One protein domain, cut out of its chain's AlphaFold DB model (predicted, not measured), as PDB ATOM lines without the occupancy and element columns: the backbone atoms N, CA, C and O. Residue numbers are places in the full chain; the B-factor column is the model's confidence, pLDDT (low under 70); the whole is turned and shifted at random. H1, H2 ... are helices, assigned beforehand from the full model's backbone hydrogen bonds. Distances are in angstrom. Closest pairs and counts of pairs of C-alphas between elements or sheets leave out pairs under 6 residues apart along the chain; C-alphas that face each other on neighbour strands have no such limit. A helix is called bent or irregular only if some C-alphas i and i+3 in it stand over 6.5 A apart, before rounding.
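AT A GLANCE: This is residues 3 to 93 and 183 to 215 of the 215 residues of the protein "YkgJ family cysteine cluster protein" of Methanothermobacter sp (UniProt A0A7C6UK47). Three helices, H2, H4 and H7, cross one another at steep tilts and make the core, with the long H7 running through it. H1 packs across the last part of H4, residues 67 to 71, short H5 and H6 sit close to H7, and little H3 follows the end of H2. The printed part has 124 residues with seven named helices, H1 to H7 in chain order, and no named strand; the class is all helix. It is compact, with a radius of gyration of the C-alphas of 14.2 A and spans of 44 by 33 by 26 A.

IN THESE COORDINATES: Begin with the longest helix, H7, residues 190 to 213: find C-alpha 190 at (41.988, -9.019, -39.211), from which it runs 34.6 A to C-alpha 213 at (46.079, -5.704, -4.978). H2, residues 29 to 46, is 25.6 A long, and H4, residues 59 to 71, 19.3 A. H1, residues 9 to 20, begins at C-alpha 9, (59.138, -16.721, -15.826), and runs 16.6 A. Look for the shorter ones at residues 49 to 55 for H3, 74 to 77 for H5 and 82 to 88 for H6. H3 is irregular, with C-alphas 51 and 54 lying 7.7 A apart.

HOW THE PARTS SIT: Start at the hubs, H4 and H7, which touch three helices each; the packing is mostly crossed. H4 touches H7 at a steep tilt of 60 degrees, opposite ways, and their closest C-alphas, those of Ile 66 and Ser 200, are 5.3 A apart. H2, with residues 35 to 43 alone, touches H7 at a steep tilt of 57 degrees, with the closest C-alphas, Val 39 and Leu 197, at 5.5 A. H2 touches H4 at a steep tilt of 55 degrees; look at the closest C-alphas, Glu 36 and Ile 66, 6.5 A apart. Farther out, H1 touches H4 at a steep tilt of 58 degrees, closest at the C-alphas of Ala 19 and Ile 71, 6.5 A, and H1 and H7 are apart. H6 and H7 only just touch, with 3 pairs of C-alphas within 8 A, the closest being Ala 86 and Leu 195 at 6.9 A. H5 is close to H7 but not clearly touching, with C-alphas 74 and 199 at 7.1 A; likewise H3 and H4, with C-alphas 49 and 59 at 6.7 A. In H1, H4, H6 and H7 every O i to N i+4 pair is within hydrogen-bond range; H2 has 13 of 14, H3 has 1 of 3 beside 2 of 4 O i to N i+3 pairs, and H5 is too short for such a pair.

THE WHOLE: The two C-alphas farthest apart, those of Glu 24 and Arg 215, are 44.3 A apart. Residues 94 to 182 are not printed, and C-alphas 93 and 183 lie 13.6 A apart across the cut. Of the links printed whole, H1 to H2 is short and the others are tight. The mean pLDDT of the printed part is 92.4; residues 22 to 26 and residue 215 are under 70.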
ATOM      1  N   ARG A   3      53.759  -9.413 -16.775       95.44
ATOM      2  CA  ARG A   3      53.545 -10.842 -17.052       95.44
ATOM      3  C   ARG A   3      53.784 -11.747 -15.833       95.44
ATOM      4  O   ARG A   3      53.052 -12.718 -15.672       95.44
ATOM      5  N   ASP A   4      54.745 -11.416 -14.969       95.12
ATOM      6  CA  ASP A   4      55.135 -12.255 -13.817       95.12
ATOM      7  C   ASP A   4      53.993 -12.418 -12.794       95.12
ATOM      8  O   ASP A   4      54.021 -13.312 -11.959       95.12
ATOM      9  N   LEU A   5      52.967 -11.561 -12.857       95.31
ATOM     10  CA  LEU A   5      51.759 -11.667 -12.029       95.31
ATOM     11  C   LEU A   5      50.760 -12.715 -12.552       95.31
ATOM     12  O   LEU A   5      49.787 -13.056 -11.870       95.31
ATOM     13  N   LEU A   6      50.957 -13.185 -13.782       94.88
ATOM     14  CA  LEU A   6      50.075 -14.123 -14.473       94.88
ATOM     15  C   LEU A   6      50.697 -15.510 -14.582       94.88
ATOM     16  O   LEU A   6      49.988 -16.502 -14.442       94.88
ATOM     17  N   ILE A   7      51.999 -15.573 -14.852       95.06
ATOM     18  CA  ILE A   7      52.714 -16.821 -15.094       95.06
ATOM     19  C   ILE A   7      54.164 -16.703 -14.635       95.06
ATOM     20  O   ILE A   7      54.784 -15.643 -14.757       95.06
ATOM     21  N   ASP A   8      54.704 -17.815 -14.141       94.44
ATOM     22  CA  ASP A   8      56.116 -17.922 -13.805       94.44
ATOM     23  C   ASP A   8      57.024 -17.672 -15.029       94.44
ATOM     24  O   ASP A   8      56.681 -17.966 -16.184       94.44
ATOM     25  N   LYS A   9      58.207 -17.103 -14.770       94.06
ATOM     26  CA  LYS A   9      59.138 -16.721 -15.826       94.06
ATOM     27  C   LYS A   9      59.711 -17.915 -16.577       94.06
ATOM     28  O   LYS A   9      59.826 -17.828 -17.800       94.06
ATOM     29  N   GLU A  10      60.085 -18.968 -15.866       95.00
ATOM     30  CA  GLU A  10      60.674 -20.173 -16.445       95.00
ATOM     31  C   GLU A  10      59.631 -20.897 -17.291       95.00
ATOM     32  O   GLU A  10      59.884 -21.167 -18.468       95.00
ATOM     33  N   LEU A  11      58.421 -21.064 -16.746       93.31
ATOM     34  CA  LEU A  11      57.315 -21.699 -17.460       93.31
ATOM     35  C   LEU A  11      56.960 -20.960 -18.758       93.31
ATOM     36  O   LEU A  11      56.781 -21.578 -19.803       93.31
ATOM     37  N   PHE A  12      56.883 -19.630 -18.738       94.38
ATOM     38  CA  PHE A  12      56.648 -18.857 -19.961       94.38
ATOM     39  C   PHE A  12      57.739 -19.059 -21.012       94.38
ATOM     40  O   PHE A  12      57.416 -19.213 -22.187       94.38
ATOM     41  N   ASN A  13      59.014 -19.048 -20.613       93.56
ATOM     42  CA  ASN A  13      60.114 -19.235 -21.557       93.56
ATOM     43  C   ASN A  13      60.060 -20.634 -22.184       93.56
ATOM     44  O   ASN A  13      60.271 -20.775 -23.387       93.56
ATOM     45  N   GLU A  14      59.729 -21.655 -21.390       92.56
ATOM     46  CA  GLU A  14      59.521 -23.025 -21.859       92.56
ATOM     47  C   GLU A  14      58.357 -23.111 -22.856       92.56
ATOM     48  O   GLU A  14      58.503 -23.688 -23.935       92.56
ATOM     49  N   LEU A  15      57.211 -22.504 -22.528       89.69
ATOM     50  CA  LEU A  15      56.046 -22.465 -23.413       89.69
ATOM     51  C   LEU A  15      56.339 -21.701 -24.704       89.69
ATOM     52  O   LEU A  15      55.947 -22.157 -25.776       89.69
ATOM     53  N   ARG A  16      57.047 -20.569 -24.619       89.88
ATOM     54  CA  ARG A  16      57.407 -19.763 -25.787       89.88
ATOM     55  C   ARG A  16      58.366 -20.518 -26.695       89.88
ATOM     56  O   ARG A  16      58.122 -20.574 -27.892       89.88
ATOM     57  N   LYS A  17      59.393 -21.157 -26.131       88.81
ATOM     58  CA  LYS A  17      60.310 -22.013 -26.890       88.81
ATOM     59  C   LYS A  17      59.549 -23.135 -27.603       88.81
ATOM     60  O   LYS A  17      59.650 -23.270 -28.812       88.81
ATOM     61  N   ARG A  18      58.694 -23.864 -26.879       85.62
ATOM     62  CA  ARG A  18      57.850 -24.918 -27.466       85.62
ATOM     63  C   ARG A  18      56.882 -24.428 -28.536       85.62
ATOM     64  O   ARG A  18      56.453 -25.246 -29.333       85.62
ATOM     65  N   ALA A  19      56.446 -23.173 -28.495       83.25
ATOM     66  CA  ALA A  19      55.586 -22.610 -29.530       83.25
ATOM     67  C   ALA A  19      56.384 -22.261 -30.795       83.25
ATOM     68  O   ALA A  19      55.871 -22.435 -31.890       83.25
ATOM     69  N   LEU A  20      57.633 -21.812 -30.644       80.62
ATOM     70  CA  LEU A  20      58.512 -21.464 -31.765       80.62
ATOM     71  C   LEU A  20      59.170 -22.689 -32.425       80.62
ATOM     72  O   LEU A  20      59.439 -22.650 -33.618       80.62
ATOM     73  N   ASP A  21      59.393 -23.769 -31.671       76.25
ATOM     74  CA  ASP A  21      60.039 -25.002 -32.150       76.25
ATOM     75  C   ASP A  21      59.066 -25.962 -32.886       76.25
ATOM     76  O   ASP A  21      59.445 -27.077 -33.242       76.25
ATOM     77  N   ARG A  22      57.788 -25.602 -33.079       63.81
ATOM     78  CA  ARG A  22      56.806 -26.470 -33.760       63.81
ATOM     79  C   ARG A  22      57.006 -26.416 -35.272       63.81
ATOM     80  O   ARG A  22      56.560 -25.484 -35.928       63.81
ATOM     81  N   GLU A  23      57.666 -27.440 -35.807       49.66
ATOM     82  CA  GLU A  23      58.066 -27.520 -37.219       49.66
ATOM     83  C   GLU A  23      56.935 -27.870 -38.209       49.66
ATOM     84  O   GLU A  23      57.117 -27.689 -39.409       49.66
ATOM     85  N   GLU A  24      55.754 -28.322 -37.769       44.34
ATOM     86  CA  GLU A  24      54.719 -28.812 -38.696       44.34
ATOM     87  C   GLU A  24      53.455 -27.937 -38.723       44.34
ATOM     88  O   GLU A  24      52.623 -27.969 -37.816       44.34
ATOM     89  N   GLY A  25      53.295 -27.177 -39.815       50.50
ATOM     90  CA  GLY A  25      52.036 -26.535 -40.221       50.50
ATOM     91  C   GLY A  25      51.633 -25.260 -39.468       50.50
ATOM     92  O   GLY A  25      50.538 -24.744 -39.698       50.50
ATOM     93  N   GLU A  26      52.482 -24.747 -38.573       67.50
ATOM     94  CA  GLU A  26      52.230 -23.527 -37.796       67.50
ATOM     95  C   GLU A  26      52.924 -22.285 -38.402       67.50
ATOM     96  O   GLU A  26      53.692 -22.352 -39.363       67.50
ATOM     97  N   ASN A  27      52.560 -21.102 -37.899       75.06
ATOM     98  CA  ASN A  27      53.009 -19.808 -38.418       75.06
ATOM     99  C   ASN A  27      54.538 -19.682 -38.429       75.06
ATOM    100  O   ASN A  27      55.189 -20.000 -37.439       75.06
ATOM    101  N   SER A  28      55.106 -19.136 -39.511       85.75
ATOM    102  CA  SER A  28      56.536 -18.820 -39.549       85.75
ATOM    103  C   SER A  28      56.898 -17.796 -38.468       85.75
ATOM    104  O   SER A  28      56.070 -16.966 -38.079       85.75
ATOM    105  N   LEU A  29      58.155 -17.809 -38.012       88.06
ATOM    106  CA  LEU A  29      58.649 -16.830 -37.037       88.06
ATOM    107  C   LEU A  29      58.389 -15.385 -37.500       88.06
ATOM    108  O   LEU A  29      57.940 -14.554 -36.716       88.06
ATOM    109  N   GLU A  30      58.602 -15.111 -38.789       91.12
ATOM    110  CA  GLU A  30      58.316 -13.810 -39.397       91.12
ATOM    111  C   GLU A  30      56.832 -13.430 -39.265       91.12
ATOM    112  O   GLU A  30      56.505 -12.303 -38.885       91.12
ATOM    113  N   GLU A  31      55.924 -14.370 -39.528       90.75
ATOM    114  CA  GLU A  31      54.484 -14.136 -39.446       90.75
ATOM    115  C   GLU A  31      54.048 -13.801 -38.009       90.75
ATOM    116  O   GLU A  31      53.266 -12.866 -37.793       90.75
ATOM    117  N   VAL A  32      54.604 -14.513 -37.022       92.38
ATOM    118  CA  VAL A  32      54.387 -14.242 -35.594       92.38
ATOM    119  C   VAL A  32      54.878 -12.837 -35.239       92.38
ATOM    120  O   VAL A  32      54.107 -12.030 -34.720       92.38
ATOM    121  N   GLU A  33      56.116 -12.486 -35.594       94.62
ATOM    122  CA  GLU A  33      56.685 -11.164 -35.302       94.62
ATOM    123  C   GLU A  33      55.876 -10.016 -35.935       94.62
ATOM    124  O   GLU A  33      55.656  -8.963 -35.316       94.62
ATOM    125  N   LEU A  34      55.401 -10.196 -37.172       97.00
ATOM    126  CA  LEU A  34      54.564  -9.217 -37.866       97.00
ATOM    127  C   LEU A  34      53.196  -9.053 -37.194       97.00
ATOM    128  O   LEU A  34      52.700  -7.917 -37.066       97.00
ATOM    129  N   LEU A  35      52.595 -10.152 -36.734       97.00
ATOM    130  CA  LEU A  35      51.342 -10.118 -35.988       97.00
ATOM    131  C   LEU A  35      51.538  -9.406 -34.649       97.00
ATOM    132  O   LEU A  35      50.830  -8.430 -34.378       97.00
ATOM    133  N   GLU A  36      52.534  -9.802 -33.858       97.38
ATOM    134  CA  GLU A  36      52.846  -9.208 -32.553       97.38
ATOM    135  C   GLU A  36      53.108  -7.703 -32.674       97.38
ATOM    136  O   GLU A  36      52.584  -6.893 -31.902       97.38
ATOM    137  N   LYS A  37      53.850  -7.279 -33.703       98.06
ATOM    138  CA  LYS A  37      54.095  -5.860 -34.007       98.06
ATOM    139  C   LYS A  37      52.802  -5.110 -34.319       98.06
ATOM    140  O   LYS A  37      52.641  -3.950 -33.912       98.06
ATOM    141  N   THR A  38      51.880  -5.744 -35.039       98.06
ATOM    142  CA  THR A  38      50.569  -5.172 -35.369       98.06
ATOM    143  C   THR A  38      49.701  -5.041 -34.122       98.06
ATOM    144  O   THR A  38      49.154  -3.960 -33.863       98.06
ATOM    145  N   VAL A  39      49.640  -6.092 -33.304       98.50
ATOM    146  CA  VAL A  39      48.924  -6.101 -32.027       98.50
ATOM    147  C   VAL A  39      49.507  -5.054 -31.085       98.50
ATOM    148  O   VAL A  39      48.758  -4.236 -30.555       98.50
ATOM    149  N   PHE A  40      50.831  -4.960 -30.957       98.38
ATOM    150  CA  PHE A  40      51.510  -3.986 -30.098       98.38
ATOM    151  C   PHE A  40      51.115  -2.544 -30.418       98.38
ATOM    152  O   PHE A  40      50.832  -1.746 -29.517       98.38
ATOM    153  N   ARG A  41      51.042  -2.189 -31.708       97.56
ATOM    154  CA  ARG A  41      50.600  -0.853 -32.143       97.56
ATOM    155  C   ARG A  41      49.164  -0.559 -31.700       97.56
ATOM    156  O   ARG A  41      48.880   0.581 -31.325       97.56
ATOM    157  N   ARG A  42      48.272  -1.554 -31.741       98.00
ATOM    158  CA  ARG A  42      46.861  -1.430 -31.331       98.00
ATOM    159  C   ARG A  42      46.718  -1.423 -29.805       98.00
ATOM    160  O   ARG A  42      46.072  -0.525 -29.260       98.00
ATOM    161  N   LEU A  43      47.392  -2.336 -29.108       98.00
ATOM    162  CA  LEU A  43      47.388  -2.447 -27.650       98.00
ATOM    163  C   LEU A  43      47.916  -1.170 -27.001       98.00
ATOM    164  O   LEU A  43      47.265  -0.623 -26.121       98.00
ATOM    165  N   LYS A  44      49.026  -0.607 -27.493       96.62
ATOM    166  CA  LYS A  44      49.588   0.651 -26.973       96.62
ATOM    167  C   LYS A  44      48.596   1.821 -27.025       96.62
ATOM    168  O   LYS A  44      48.670   2.708 -26.175       96.62
ATOM    169  N   LYS A  45      47.684   1.850 -28.008       95.56
ATOM    170  CA  LYS A  45      46.616   2.863 -28.091       95.56
ATOM    171  C   LYS A  45      45.532   2.613 -27.036       95.56
ATOM    172  O   LYS A  45      45.123   3.551 -26.363       95.56
ATOM    173  N   LYS A  46      45.111   1.356 -26.859       96.25
ATOM    174  CA  LYS A  46      44.061   0.953 -25.902       96.25
ATOM    175  C   LYS A  46      44.530   0.937 -24.438       96.25
ATOM    176  O   LYS A  46      43.735   1.188 -23.534       96.25
ATOM    177  N   ARG A  47      45.806   0.647 -24.191       96.25
ATOM    178  CA  ARG A  47      46.458   0.534 -22.876       96.25
ATOM    179  C   ARG A  47      47.756   1.342 -22.884       96.25
ATOM    180  O   ARG A  47      48.867   0.823 -22.940       96.25
ATOM    181  N   SER A  48      47.601   2.666 -22.877       93.56
ATOM    182  CA  SER A  48      48.731   3.598 -22.940       93.56
ATOM    183  C   SER A  48      49.650   3.459 -21.727       93.56
ATOM    184  O   SER A  48      49.252   3.737 -20.598       93.56
ATOM    185  N   VAL A  49      50.922   3.139 -21.976       91.62
ATOM    186  CA  VAL A  49      51.976   3.064 -20.948       91.62
ATOM    187  C   VAL A  49      52.064   4.350 -20.119       91.62
ATOM    188  O   VAL A  49      52.304   4.292 -18.919       91.62
ATOM    189  N   LYS A  50      51.809   5.525 -20.719       92.69
ATOM    190  CA  LYS A  50      51.823   6.804 -19.986       92.69
ATOM    191  C   LYS A  50      50.825   6.808 -18.820       92.69
ATOM    192  O   LYS A  50      51.153   7.334 -17.762       92.69
ATOM    193  N   LYS A  51      49.655   6.181 -18.997       94.06
ATOM    194  CA  LYS A  51      48.610   6.064 -17.965       94.06
ATOM    195  C   LYS A  51      49.070   5.208 -16.782       94.06
ATOM    196  O   LYS A  51      48.733   5.510 -15.644       94.06
ATOM    197  N   TYR A  52      49.868   4.175 -17.045       93.44
ATOM    198  CA  TYR A  52      50.296   3.190 -16.047       93.44
ATOM    199  C   TYR A  52      51.746   3.375 -15.575       93.44
ATOM    200  O   TYR A  52      52.246   2.575 -14.789       93.44
ATOM    201  N   LYS A  53      52.415   4.462 -15.983       92.81
ATOM    202  CA  LYS A  53      53.823   4.735 -15.649       92.81
ATOM    203  C   LYS A  53      54.083   4.754 -14.135       92.81
ATOM    204  O   LYS A  53      55.107   4.250 -13.693       92.81
ATOM    205  N   LYS A  54      53.145   5.278 -13.332       92.88
ATOM    206  CA  LYS A  54      53.232   5.292 -11.852       92.88
ATOM    207  C   LYS A  54      53.194   3.889 -11.224       92.88
ATOM    208  O   LYS A  54      53.626   3.702 -10.089       92.88
ATOM    209  N   LEU A  55      52.688   2.899 -11.958       92.12
ATOM    210  CA  LEU A  55      52.689   1.495 -11.549       92.12
ATOM    211  C   LEU A  55      53.963   0.754 -11.995       92.12
ATOM    212  O   LEU A  55      54.087  -0.434 -11.738       92.12
ATOM    213  N   GLY A  56      54.921   1.432 -12.641       93.25
ATOM    214  CA  GLY A  56      56.151   0.813 -13.157       93.25
ATOM    215  C   GLY A  56      55.995   0.139 -14.524       93.25
ATOM    216  O   GLY A  56      56.961  -0.408 -15.051       93.25
ATOM    217  N   VAL A  57      54.806   0.220 -15.127       95.50
ATOM    218  CA  VAL A  57      54.514  -0.386 -16.430       95.50
ATOM    219  C   VAL A  57      55.272   0.340 -17.536       95.50
ATOM    220  O   VAL A  57      55.276   1.574 -17.611       95.50
ATOM    221  N   ASN A  58      55.884  -0.428 -18.430       95.81
ATOM    222  CA  ASN A  58      56.696   0.051 -19.540       95.81
ATOM    223  C   ASN A  58      56.348  -0.679 -20.858       95.81
ATOM    224  O   ASN A  58      55.440  -1.498 -20.926       95.81
ATOM    225  N   LYS A  59      57.036  -0.347 -21.959       96.19
ATOM    226  CA  LYS A  59      56.747  -0.943 -23.281       96.19
ATOM    227  C   LYS A  59      57.070  -2.438 -23.362       96.19
ATOM    228  O   LYS A  59      56.458  -3.115 -24.178       96.19
ATOM    229  N   ARG A  60      58.048  -2.924 -22.593       96.38
ATOM    230  CA  ARG A  60      58.440  -4.338 -22.577       96.38
ATOM    231  C   ARG A  60      57.334  -5.191 -21.961       96.38
ATOM    232  O   ARG A  60      57.059  -6.252 -22.494       96.38
ATOM    233  N   ASP A  61      56.630  -4.672 -20.953       96.88
ATOM    234  CA  ASP A  61      55.462  -5.353 -20.377       96.88
ATOM    235  C   ASP A  61      54.384  -5.626 -21.430       96.88
ATOM    236  O   ASP A  61      53.830  -6.714 -21.478       96.88
ATOM    237  N   LEU A  62      54.116  -4.665 -22.320       97.62
ATOM    238  CA  LEU A  62      53.137  -4.855 -23.393       97.62
ATOM    239  C   LEU A  62      53.573  -5.950 -24.371       97.62
ATOM    240  O   LEU A  62      52.716  -6.663 -24.870       97.62
ATOM    241  N   LYS A  63      54.875  -6.065 -24.664       97.50
ATOM    242  CA  LYS A  63      55.392  -7.112 -25.554       97.50
ATOM    243  C   LYS A  63      55.240  -8.493 -24.925       97.50
ATOM    244  O   LYS A  63      54.620  -9.351 -25.528       97.50
ATOM    245  N   GLU A  64      55.689  -8.651 -23.681       97.00
ATOM    246  CA  GLU A  64      55.596  -9.924 -22.955       97.00
ATOM    247  C   GLU A  64      54.140 -10.372 -22.735       97.00
ATOM    248  O   GLU A  64      53.851 -11.566 -22.740       97.00
ATOM    249  N   ILE A  65      53.198  -9.432 -22.581       98.12
ATOM    250  CA  ILE A  65      51.764  -9.752 -22.534       98.12
ATOM    251  C   ILE A  65      51.246 -10.267 -23.884       98.12
ATOM    252  O   ILE A  65      50.430 -11.183 -23.896       98.12
ATOM    253  N   ILE A  66      51.703  -9.706 -25.007       98.06
ATOM    254  CA  ILE A  66      51.306 -10.172 -26.346       98.06
ATOM    255  C   ILE A  66      51.909 -11.550 -26.620       98.06
ATOM    256  O   ILE A  66      51.183 -12.461 -26.997       98.06
ATOM    257  N   GLU A  67      53.198 -11.732 -26.336       96.31
ATOM    258  CA  GLU A  67      53.878 -13.025 -26.468       96.31
ATOM    259  C   GLU A  67      53.178 -14.111 -25.629       96.31
ATOM    260  O   GLU A  67      53.050 -15.252 -26.071       96.31
ATOM    261  N   LEU A  68      52.685 -13.756 -24.432       96.19
ATOM    262  CA  LEU A  68      51.870 -14.644 -23.601       96.19
ATOM    263  C   LEU A  68      50.497 -14.917 -24.230       96.19
ATOM    264  O   LEU A  68      50.047 -16.061 -24.234       96.19
ATOM    265  N   ALA A  69      49.834 -13.883 -24.754       96.62
ATOM    266  CA  ALA A  69      48.541 -13.998 -25.422       96.62
ATOM    267  C   ALA A  69      48.597 -14.911 -26.654       96.62
ATOM    268  O   ALA A  69      47.619 -15.598 -26.944       96.62
ATOM    269  N   ASP A  70      49.723 -14.949 -27.358       91.69
ATOM    270  CA  ASP A  70      49.913 -15.813 -28.523       91.69
ATOM    271  C   ASP A  70      49.993 -17.292 -28.136       91.69
ATOM    272  O   ASP A  70      49.369 -18.137 -28.778       91.69
ATOM    273  N   ILE A  71      50.699 -17.614 -27.047       90.44
ATOM    274  CA  ILE A  71      51.000 -19.006 -26.668       90.44
ATOM    275  C   ILE A  71      50.001 -19.620 -25.676       90.44
ATOM    276  O   ILE A  71      49.853 -20.844 -25.623       90.44
ATOM    277  N   LEU A  72      49.319 -18.799 -24.871       89.94
ATOM    278  CA  LEU A  72      48.450 -19.250 -23.782       89.94
ATOM    279  C   LEU A  72      46.970 -19.012 -24.112       89.94
ATOM    280  O   LEU A  72      46.576 -17.916 -24.507       89.94
ATOM    281  N   GLY A  73      46.122 -20.029 -23.941       92.38
ATOM    282  CA  GLY A  73      44.663 -19.855 -23.917       92.38
ATOM    283  C   GLY A  73      44.217 -19.226 -22.594       92.38
ATOM    284  O   GLY A  73      44.772 -19.561 -21.549       92.38
ATOM    285  N   LEU A  74      43.248 -18.303 -22.611       95.00
ATOM    286  CA  LEU A  74      42.820 -17.628 -21.373       95.00
ATOM    287  C   LEU A  74      42.117 -18.589 -20.403       95.00
ATOM    288  O   LEU A  74      42.136 -18.360 -19.198       95.00
ATOM    289  N   ASP A  75      41.568 -19.693 -20.904       92.69
ATOM    290  CA  ASP A  75      41.013 -20.798 -20.120       92.69
ATOM    291  C   ASP A  75      42.022 -21.392 -19.125       92.69
ATOM    292  O   ASP A  75      41.638 -21.802 -18.031       92.69
ATOM    293  N   ALA A  76      43.324 -21.329 -19.424       89.44
ATOM    294  CA  ALA A  76      44.376 -21.754 -18.499       89.44
ATOM    295  C   ALA A  76      44.464 -20.899 -17.218       89.44
ATOM    296  O   ALA A  76      45.060 -21.332 -16.234       89.44
ATOM    297  N   ILE A  77      43.882 -19.696 -17.225       89.31
ATOM    298  CA  ILE A  77      43.820 -18.782 -16.076       89.31
ATOM    299  C   ILE A  77      42.373 -18.449 -15.672       89.31
ATOM    300  O   ILE A  77      42.140 -17.455 -14.990       89.31
ATOM    301  N   GLY A  78      41.402 -19.272 -16.089       90.88
ATOM    302  CA  GLY A  78      39.984 -19.108 -15.743       90.88
ATOM    303  C   GLY A  78      39.201 -18.121 -16.621       90.88
ATOM    304  O   GLY A  78      38.119 -17.694 -16.228       90.88
ATOM    305  N   GLY A  79      39.739 -17.738 -17.782       93.12
ATOM    306  CA  GLY A  79      39.043 -16.944 -18.802       93.12
ATOM    307  C   GLY A  79      38.359 -17.797 -19.886       93.12
ATOM    308  O   GLY A  79      38.313 -19.021 -19.770       93.12
ATOM    309  N   PRO A  80      37.842 -17.171 -20.961       94.88
ATOM    310  CA  PRO A  80      37.229 -17.892 -22.076       94.88
ATOM    311  C   PRO A  80      38.273 -18.635 -22.922       94.88
ATOM    312  O   PRO A  80      39.398 -18.173 -23.123       94.88
ATOM    313  N   SER A  81      37.893 -19.771 -23.493       94.81
ATOM    314  CA  SER A  81      38.722 -20.478 -24.469       94.81
ATOM    315  C   SER A  81      38.882 -19.673 -25.767       94.81
ATOM    316  O   SER A  81      38.052 -18.830 -26.115       94.81
ATOM    317  N   ASN A  82      39.918 -19.979 -26.558       95.38
ATOM    318  CA  ASN A  82      40.083 -19.372 -27.890       95.38
ATOM    319  C   ASN A  82      38.858 -19.621 -28.797       95.38
ATOM    320  O   ASN A  82      38.559 -18.800 -29.660       95.38
ATOM    321  N   TYR A  83      38.162 -20.749 -28.606       94.94
ATOM    322  CA  TYR A  83      36.953 -21.086 -29.356       94.94
ATOM    323  C   TYR A  83      35.773 -20.195 -28.988       94.94
ATOM    324  O   TYR A  83      35.131 -19.656 -29.886       94.94
ATOM    325  N   GLU A  84      35.505 -20.020 -27.694       95.88
ATOM    326  CA  GLU A  84      34.444 -19.126 -27.216       95.88
ATOM    327  C   GLU A  84      34.708 -17.697 -27.681       95.88
ATOM    328  O   GLU A  84      33.849 -17.102 -28.326       95.88
ATOM    329  N   LEU A  85      35.941 -17.211 -27.490       96.31
ATOM    330  CA  LEU A  85      36.326 -15.866 -27.902       96.31
ATOM    331  C   LEU A  85      36.167 -15.651 -29.414       96.31
ATOM    332  O   LEU A  85      35.678 -14.613 -29.846       96.31
ATOM    333  N   ALA A  86      36.556 -16.626 -30.243       96.56
ATOM    334  CA  ALA A  86      36.317 -16.537 -31.679       96.56
ATOM    335  C   ALA A  86      34.817 -16.544 -31.987       96.56
ATOM    336  O   ALA A  86      34.335 -15.661 -32.691       96.56
ATOM    337  N   LYS A  87      34.066 -17.503 -31.443       95.00
ATOM    338  CA  LYS A  87      32.634 -17.663 -31.712       95.00
ATOM    339  C   LYS A  87      31.823 -16.410 -31.372       95.00
ATOM    340  O   LYS A  87      30.900 -16.090 -32.115       95.00
ATOM    341  N   GLU A  88      32.165 -15.717 -30.291       96.56
ATOM    342  CA  GLU A  88      31.499 -14.478 -29.866       96.56
ATOM    343  C   GLU A  88      31.844 -13.271 -30.745       96.56
ATOM    344  O   GLU A  88      31.077 -12.311 -30.770       96.56
ATOM    345  N   HIS A  89      32.946 -13.339 -31.500       96.75
ATOM    346  CA  HIS A  89      33.503 -12.217 -32.254       96.75
ATOM    347  C   HIS A  89      33.683 -12.488 -33.757       96.75
ATOM    348  O   HIS A  89      34.708 -12.149 -34.365       96.75
ATOM    349  N   GLN A  90      32.695 -13.125 -34.389       94.00
ATOM    350  CA  GLN A  90      32.732 -13.411 -35.830       94.00
ATOM    351  C   GLN A  90      32.816 -12.141 -36.695       94.00
ATOM    352  O   GLN A  90      33.350 -12.189 -37.806       94.00
ATOM    353  N   GLU A  91      32.361 -10.994 -36.182       96.06
ATOM    354  CA  GLU A  91      32.410  -9.691 -36.850       96.06
ATOM    355  C   GLU A  91      33.835  -9.184 -37.125       96.06
ATOM    356  O   GLU A  91      34.018  -8.268 -37.925       96.06
ATOM    357  N   TRP A  92      34.869  -9.766 -36.507       97.50
ATOM    358  CA  TRP A  92      36.262  -9.416 -36.813       97.50
ATOM    359  C   TRP A  92      36.753  -9.991 -38.146       97.50
ATOM    360  O   TRP A  92      37.806  -9.578 -38.655       97.50
ATOM    361  N   CYS A  93      36.013 -10.930 -38.736       95.44
ATOM    362  CA  CYS A  93      36.275 -11.403 -40.082       95.44
ATOM    363  C   CYS A  93      35.745 -10.407 -41.124       95.44
ATOM    364  O   CYS A  93      34.547 -10.302 -41.355       95.44
ATOM    365  N   ILE A 183      45.210 -20.276 -32.084       93.00
ATOM    366  CA  ILE A 183      44.986 -19.271 -33.126       93.00
ATOM    367  C   ILE A 183      46.062 -19.454 -34.194       93.00
ATOM    368  O   ILE A 183      47.245 -19.446 -33.878       93.00
ATOM    369  N   HIS A 184      45.655 -19.562 -35.453       91.69
ATOM    370  CA  HIS A 184      46.541 -19.447 -36.602       91.69
ATOM    371  C   HIS A 184      46.933 -17.978 -36.778       91.69
ATOM    372  O   HIS A 184      46.152 -17.169 -37.285       91.69
ATOM    373  N   LEU A 185      48.136 -17.634 -36.326       92.19
ATOM    374  CA  LEU A 185      48.668 -16.279 -36.200       92.19
ATOM    375  C   LEU A 185      48.975 -15.651 -37.565       92.19
ATOM    376  O   LEU A 185      50.117 -15.635 -38.001       92.19
ATOM    377  N   ARG A 186      47.965 -15.139 -38.269       92.00
ATOM    378  CA  ARG A 186      48.139 -14.493 -39.582       92.00
ATOM    379  C   ARG A 186      48.069 -12.973 -39.456       92.00
ATOM    380  O   ARG A 186      46.997 -12.424 -39.193       92.00
ATOM    381  N   HIS A 187      49.176 -12.267 -39.681       94.62
ATOM    382  CA  HIS A 187      49.285 -10.818 -39.470       94.62
ATOM    383  C   HIS A 187      48.391 -10.002 -40.420       94.62
ATOM    384  O   HIS A 187      47.936  -8.910 -40.071       94.62
ATOM    385  N   LEU A 188      48.089 -10.549 -41.604       94.06
ATOM    386  CA  LEU A 188      47.150  -9.963 -42.567       94.06
ATOM    387  C   LEU A 188      45.690 -10.367 -42.311       94.06
ATOM    388  O   LEU A 188      44.773  -9.829 -42.940       94.06
ATOM    389  N   CYS A 189      45.424 -11.303 -41.400       95.56
ATOM    390  CA  CYS A 189      44.069 -11.684 -41.028       95.56
ATOM    391  C   CYS A 189      43.558 -10.766 -39.913       95.56
ATOM    392  O   CYS A 189      44.014 -10.848 -38.771       95.56
ATOM    393  N   ASN A 190      42.567  -9.916 -40.217       97.56
ATOM    394  CA  ASN A 190      41.988  -9.019 -39.211       97.56
ATOM    395  C   ASN A 190      41.463  -9.802 -37.997       97.56
ATOM    396  O   ASN A 190      41.716  -9.411 -36.863       97.56
ATOM    397  N   TYR A 191      40.830 -10.949 -38.238       97.62
ATOM    398  CA  TYR A 191      40.286 -11.794 -37.183       97.62
ATOM    399  C   TYR A 191      41.377 -12.332 -36.246       97.62
ATOM    400  O   TYR A 191      41.276 -12.179 -35.032       97.62
ATOM    401  N   SER A 192      42.472 -12.862 -36.802       96.62
ATOM    402  CA  SER A 192      43.612 -13.345 -36.012       96.62
ATOM    403  C   SER A 192      44.235 -12.230 -35.171       96.62
ATOM    404  O   SER A 192      44.487 -12.420 -33.983       96.62
ATOM    405  N   VAL A 193      44.456 -11.054 -35.769       98.06
ATOM    406  CA  VAL A 193      45.025  -9.893 -35.065       98.06
ATOM    407  C   VAL A 193      44.110  -9.434 -33.929       98.06
ATOM    408  O   VAL A 193      44.599  -9.062 -32.863       98.06
ATOM    409  N   HIS A 194      42.792  -9.427 -34.141       98.44
ATOM    410  CA  HIS A 194      41.840  -9.027 -33.109       98.44
ATOM    411  C   HIS A 194      41.735 -10.041 -31.969       98.44
ATOM    412  O   HIS A 194      41.706  -9.612 -30.819       98.44
ATOM    413  N   LEU A 195      41.768 -11.345 -32.258       98.19
ATOM    414  CA  LEU A 195      41.768 -12.378 -31.220       98.19
ATOM    415  C   LEU A 195      42.955 -12.218 -30.272       98.19
ATOM    416  O   LEU A 195      42.779 -12.141 -29.058       98.19
ATOM    417  N   VAL A 196      44.162 -12.084 -30.820       98.19
ATOM    418  CA  VAL A 196      45.364 -11.863 -30.007       98.19
ATOM    419  C   VAL A 196      45.299 -10.530 -29.266       98.19
ATOM    420  O   VAL A 196      45.681 -10.447 -28.096       98.19
ATOM    421  N   LEU A 197      44.804  -9.472 -29.914       98.62
ATOM    422  CA  LEU A 197      44.643  -8.168 -29.275       98.62
ATOM    423  C   LEU A 197      43.701  -8.233 -28.072       98.62
ATOM    424  O   LEU A 197      44.029  -7.654 -27.039       98.62
ATOM    425  N   GLU A 198      42.564  -8.913 -28.193       98.31
ATOM    426  CA  GLU A 198      41.595  -9.033 -27.106       98.31
ATOM    427  C   GLU A 198      42.170  -9.845 -25.947       98.31
ATOM    428  O   GLU A 198      42.168  -9.384 -24.805       98.31
ATOM    429  N   LYS A 199      42.818 -10.977 -26.245       98.19
ATOM    430  CA  LYS A 199      43.561 -11.747 -25.239       98.19
ATOM    431  C   LYS A 199      44.613 -10.901 -24.528       98.19
ATOM    432  O   LYS A 199      44.707 -10.929 -23.304       98.19
ATOM    433  N   SER A 200      45.367 -10.100 -25.279       98.44
ATOM    434  CA  SER A 200      46.380  -9.201 -24.722       98.44
ATOM    435  C   SER A 200      45.772  -8.136 -23.809       98.44
ATOM    436  O   SER A 200      46.383  -7.759 -22.813       98.44
ATOM    437  N   ILE A 201      44.579  -7.629 -24.134       98.06
ATOM    438  CA  ILE A 201      43.858  -6.667 -23.295       98.06
ATOM    439  C   ILE A 201      43.426  -7.324 -21.986       98.06
ATOM    440  O   ILE A 201      43.702  -6.763 -20.926       98.06
ATOM    441  N   ILE A 202      42.815  -8.508 -22.059       97.50
ATOM    442  CA  ILE A 202      42.348  -9.261 -20.890       97.50
ATOM    443  C   ILE A 202      43.522  -9.576 -19.958       97.50
ATOM    444  O   ILE A 202      43.476  -9.243 -18.775       97.50
ATOM    445  N   LEU A 203      44.613 -10.131 -20.496       97.81
ATOM    446  CA  LEU A 203      45.822 -10.438 -19.725       97.81
ATOM    447  C   LEU A 203      46.445  -9.178 -19.115       97.81
ATOM    448  O   LEU A 203      46.822  -9.176 -17.944       97.81
ATOM    449  N   PHE A 204      46.537  -8.088 -19.883       97.81
ATOM    450  CA  PHE A 204      47.060  -6.823 -19.373       97.81
ATOM    451  C   PHE A 204      46.225  -6.305 -18.199       97.81
ATOM    452  O   PHE A 204      46.784  -5.929 -17.170       97.81
ATOM    453  N   ASP A 205      44.900  -6.266 -18.343       96.56
ATOM    454  CA  ASP A 205      44.008  -5.725 -17.317       96.56
ATOM    455  C   ASP A 205      44.007  -6.585 -16.053       96.56
ATOM    456  O   ASP A 205      44.067  -6.038 -14.949       96.56
ATOM    457  N   GLU A 206      44.044  -7.907 -16.207       96.38
ATOM    458  CA  GLU A 206      44.174  -8.846 -15.095       96.38
ATOM    459  C   GLU A 206      45.499  -8.653 -14.345       96.38
ATOM    460  O   GLU A 206      45.527  -8.561 -13.116       96.38
ATOM    461  N   ALA A 207      46.608  -8.486 -15.065       96.38
ATOM    462  CA  ALA A 207      47.892  -8.212 -14.431       96.38
ATOM    463  C   ALA A 207      47.908  -6.851 -13.717       96.38
ATOM    464  O   ALA A 207      48.466  -6.727 -12.628       96.38
ATOM    465  N   ILE A 208      47.270  -5.820 -14.285       96.88
ATOM    466  CA  ILE A 208      47.120  -4.517 -13.621       96.88
ATOM    467  C   ILE A 208      46.268  -4.630 -12.356       96.88
ATOM    468  O   ILE A 208      46.575  -3.954 -11.373       96.88
ATOM    469  N   ARG A 209      45.210  -5.449 -12.370       95.56
ATOM    470  CA  ARG A 209      44.372  -5.714 -11.195       95.56
ATOM    471  C   ARG A 209      45.211  -6.328 -10.073       95.56
ATOM    472  O   ARG A 209      45.323  -5.713  -9.015       95.56
ATOM    473  N   LYS A 210      45.913  -7.433 -10.346       95.44
ATOM    474  CA  LYS A 210      46.816  -8.086  -9.379       95.44
ATOM    475  C   LYS A 210      47.927  -7.159  -8.876       95.44
ATOM    476  O   LYS A 210      48.252  -7.153  -7.694       95.44
ATOM    477  N   LEU A 211      48.495  -6.327  -9.753       94.94
ATOM    478  CA  LEU A 211      49.538  -5.366  -9.377       94.94
ATOM    479  C   LEU A 211      49.042  -4.330  -8.361       94.94
ATOM    480  O   LEU A 211      49.830  -3.850  -7.550       94.94
ATOM    481  N   LYS A 212      47.766  -3.940  -8.446       94.00
ATOM    482  CA  LYS A 212      47.150  -3.001  -7.503       94.00
ATOM    483  C   LYS A 212      46.779  -3.661  -6.181       94.00
ATOM    484  O   LYS A 212      46.832  -2.980  -5.175       94.00
ATOM    485  N   GLU A 213      46.405  -4.938  -6.193       93.19
ATOM    486  CA  GLU A 213      46.079  -5.704  -4.978       93.19
ATOM    487  C   GLU A 213      47.322  -6.023  -4.139       93.19
ATOM    488  O   GLU A 213      47.240  -6.096  -2.919       93.19
ATOM    489  N   ASN A 214      48.483  -6.155  -4.784       81.38
ATOM    490  CA  ASN A 214      49.766  -6.414  -4.124       81.38
ATOM    491  C   ASN A 214      50.490  -5.135  -3.638       81.38
ATOM    492  O   ASN A 214      51.681  -5.198  -3.325       81.38
ATOM    493  N   ARG A 215      49.826  -3.973  -3.639       67.25
ATOM    494  CA  ARG A 215      50.363  -2.676  -3.190       67.25
ATOM    495  C   ARG A 215      49.534  -2.116  -2.051       67.25
ATOM    496  O   ARG A 215      50.163  -1.523  -1.150       67.25
TER     497      ARG A 215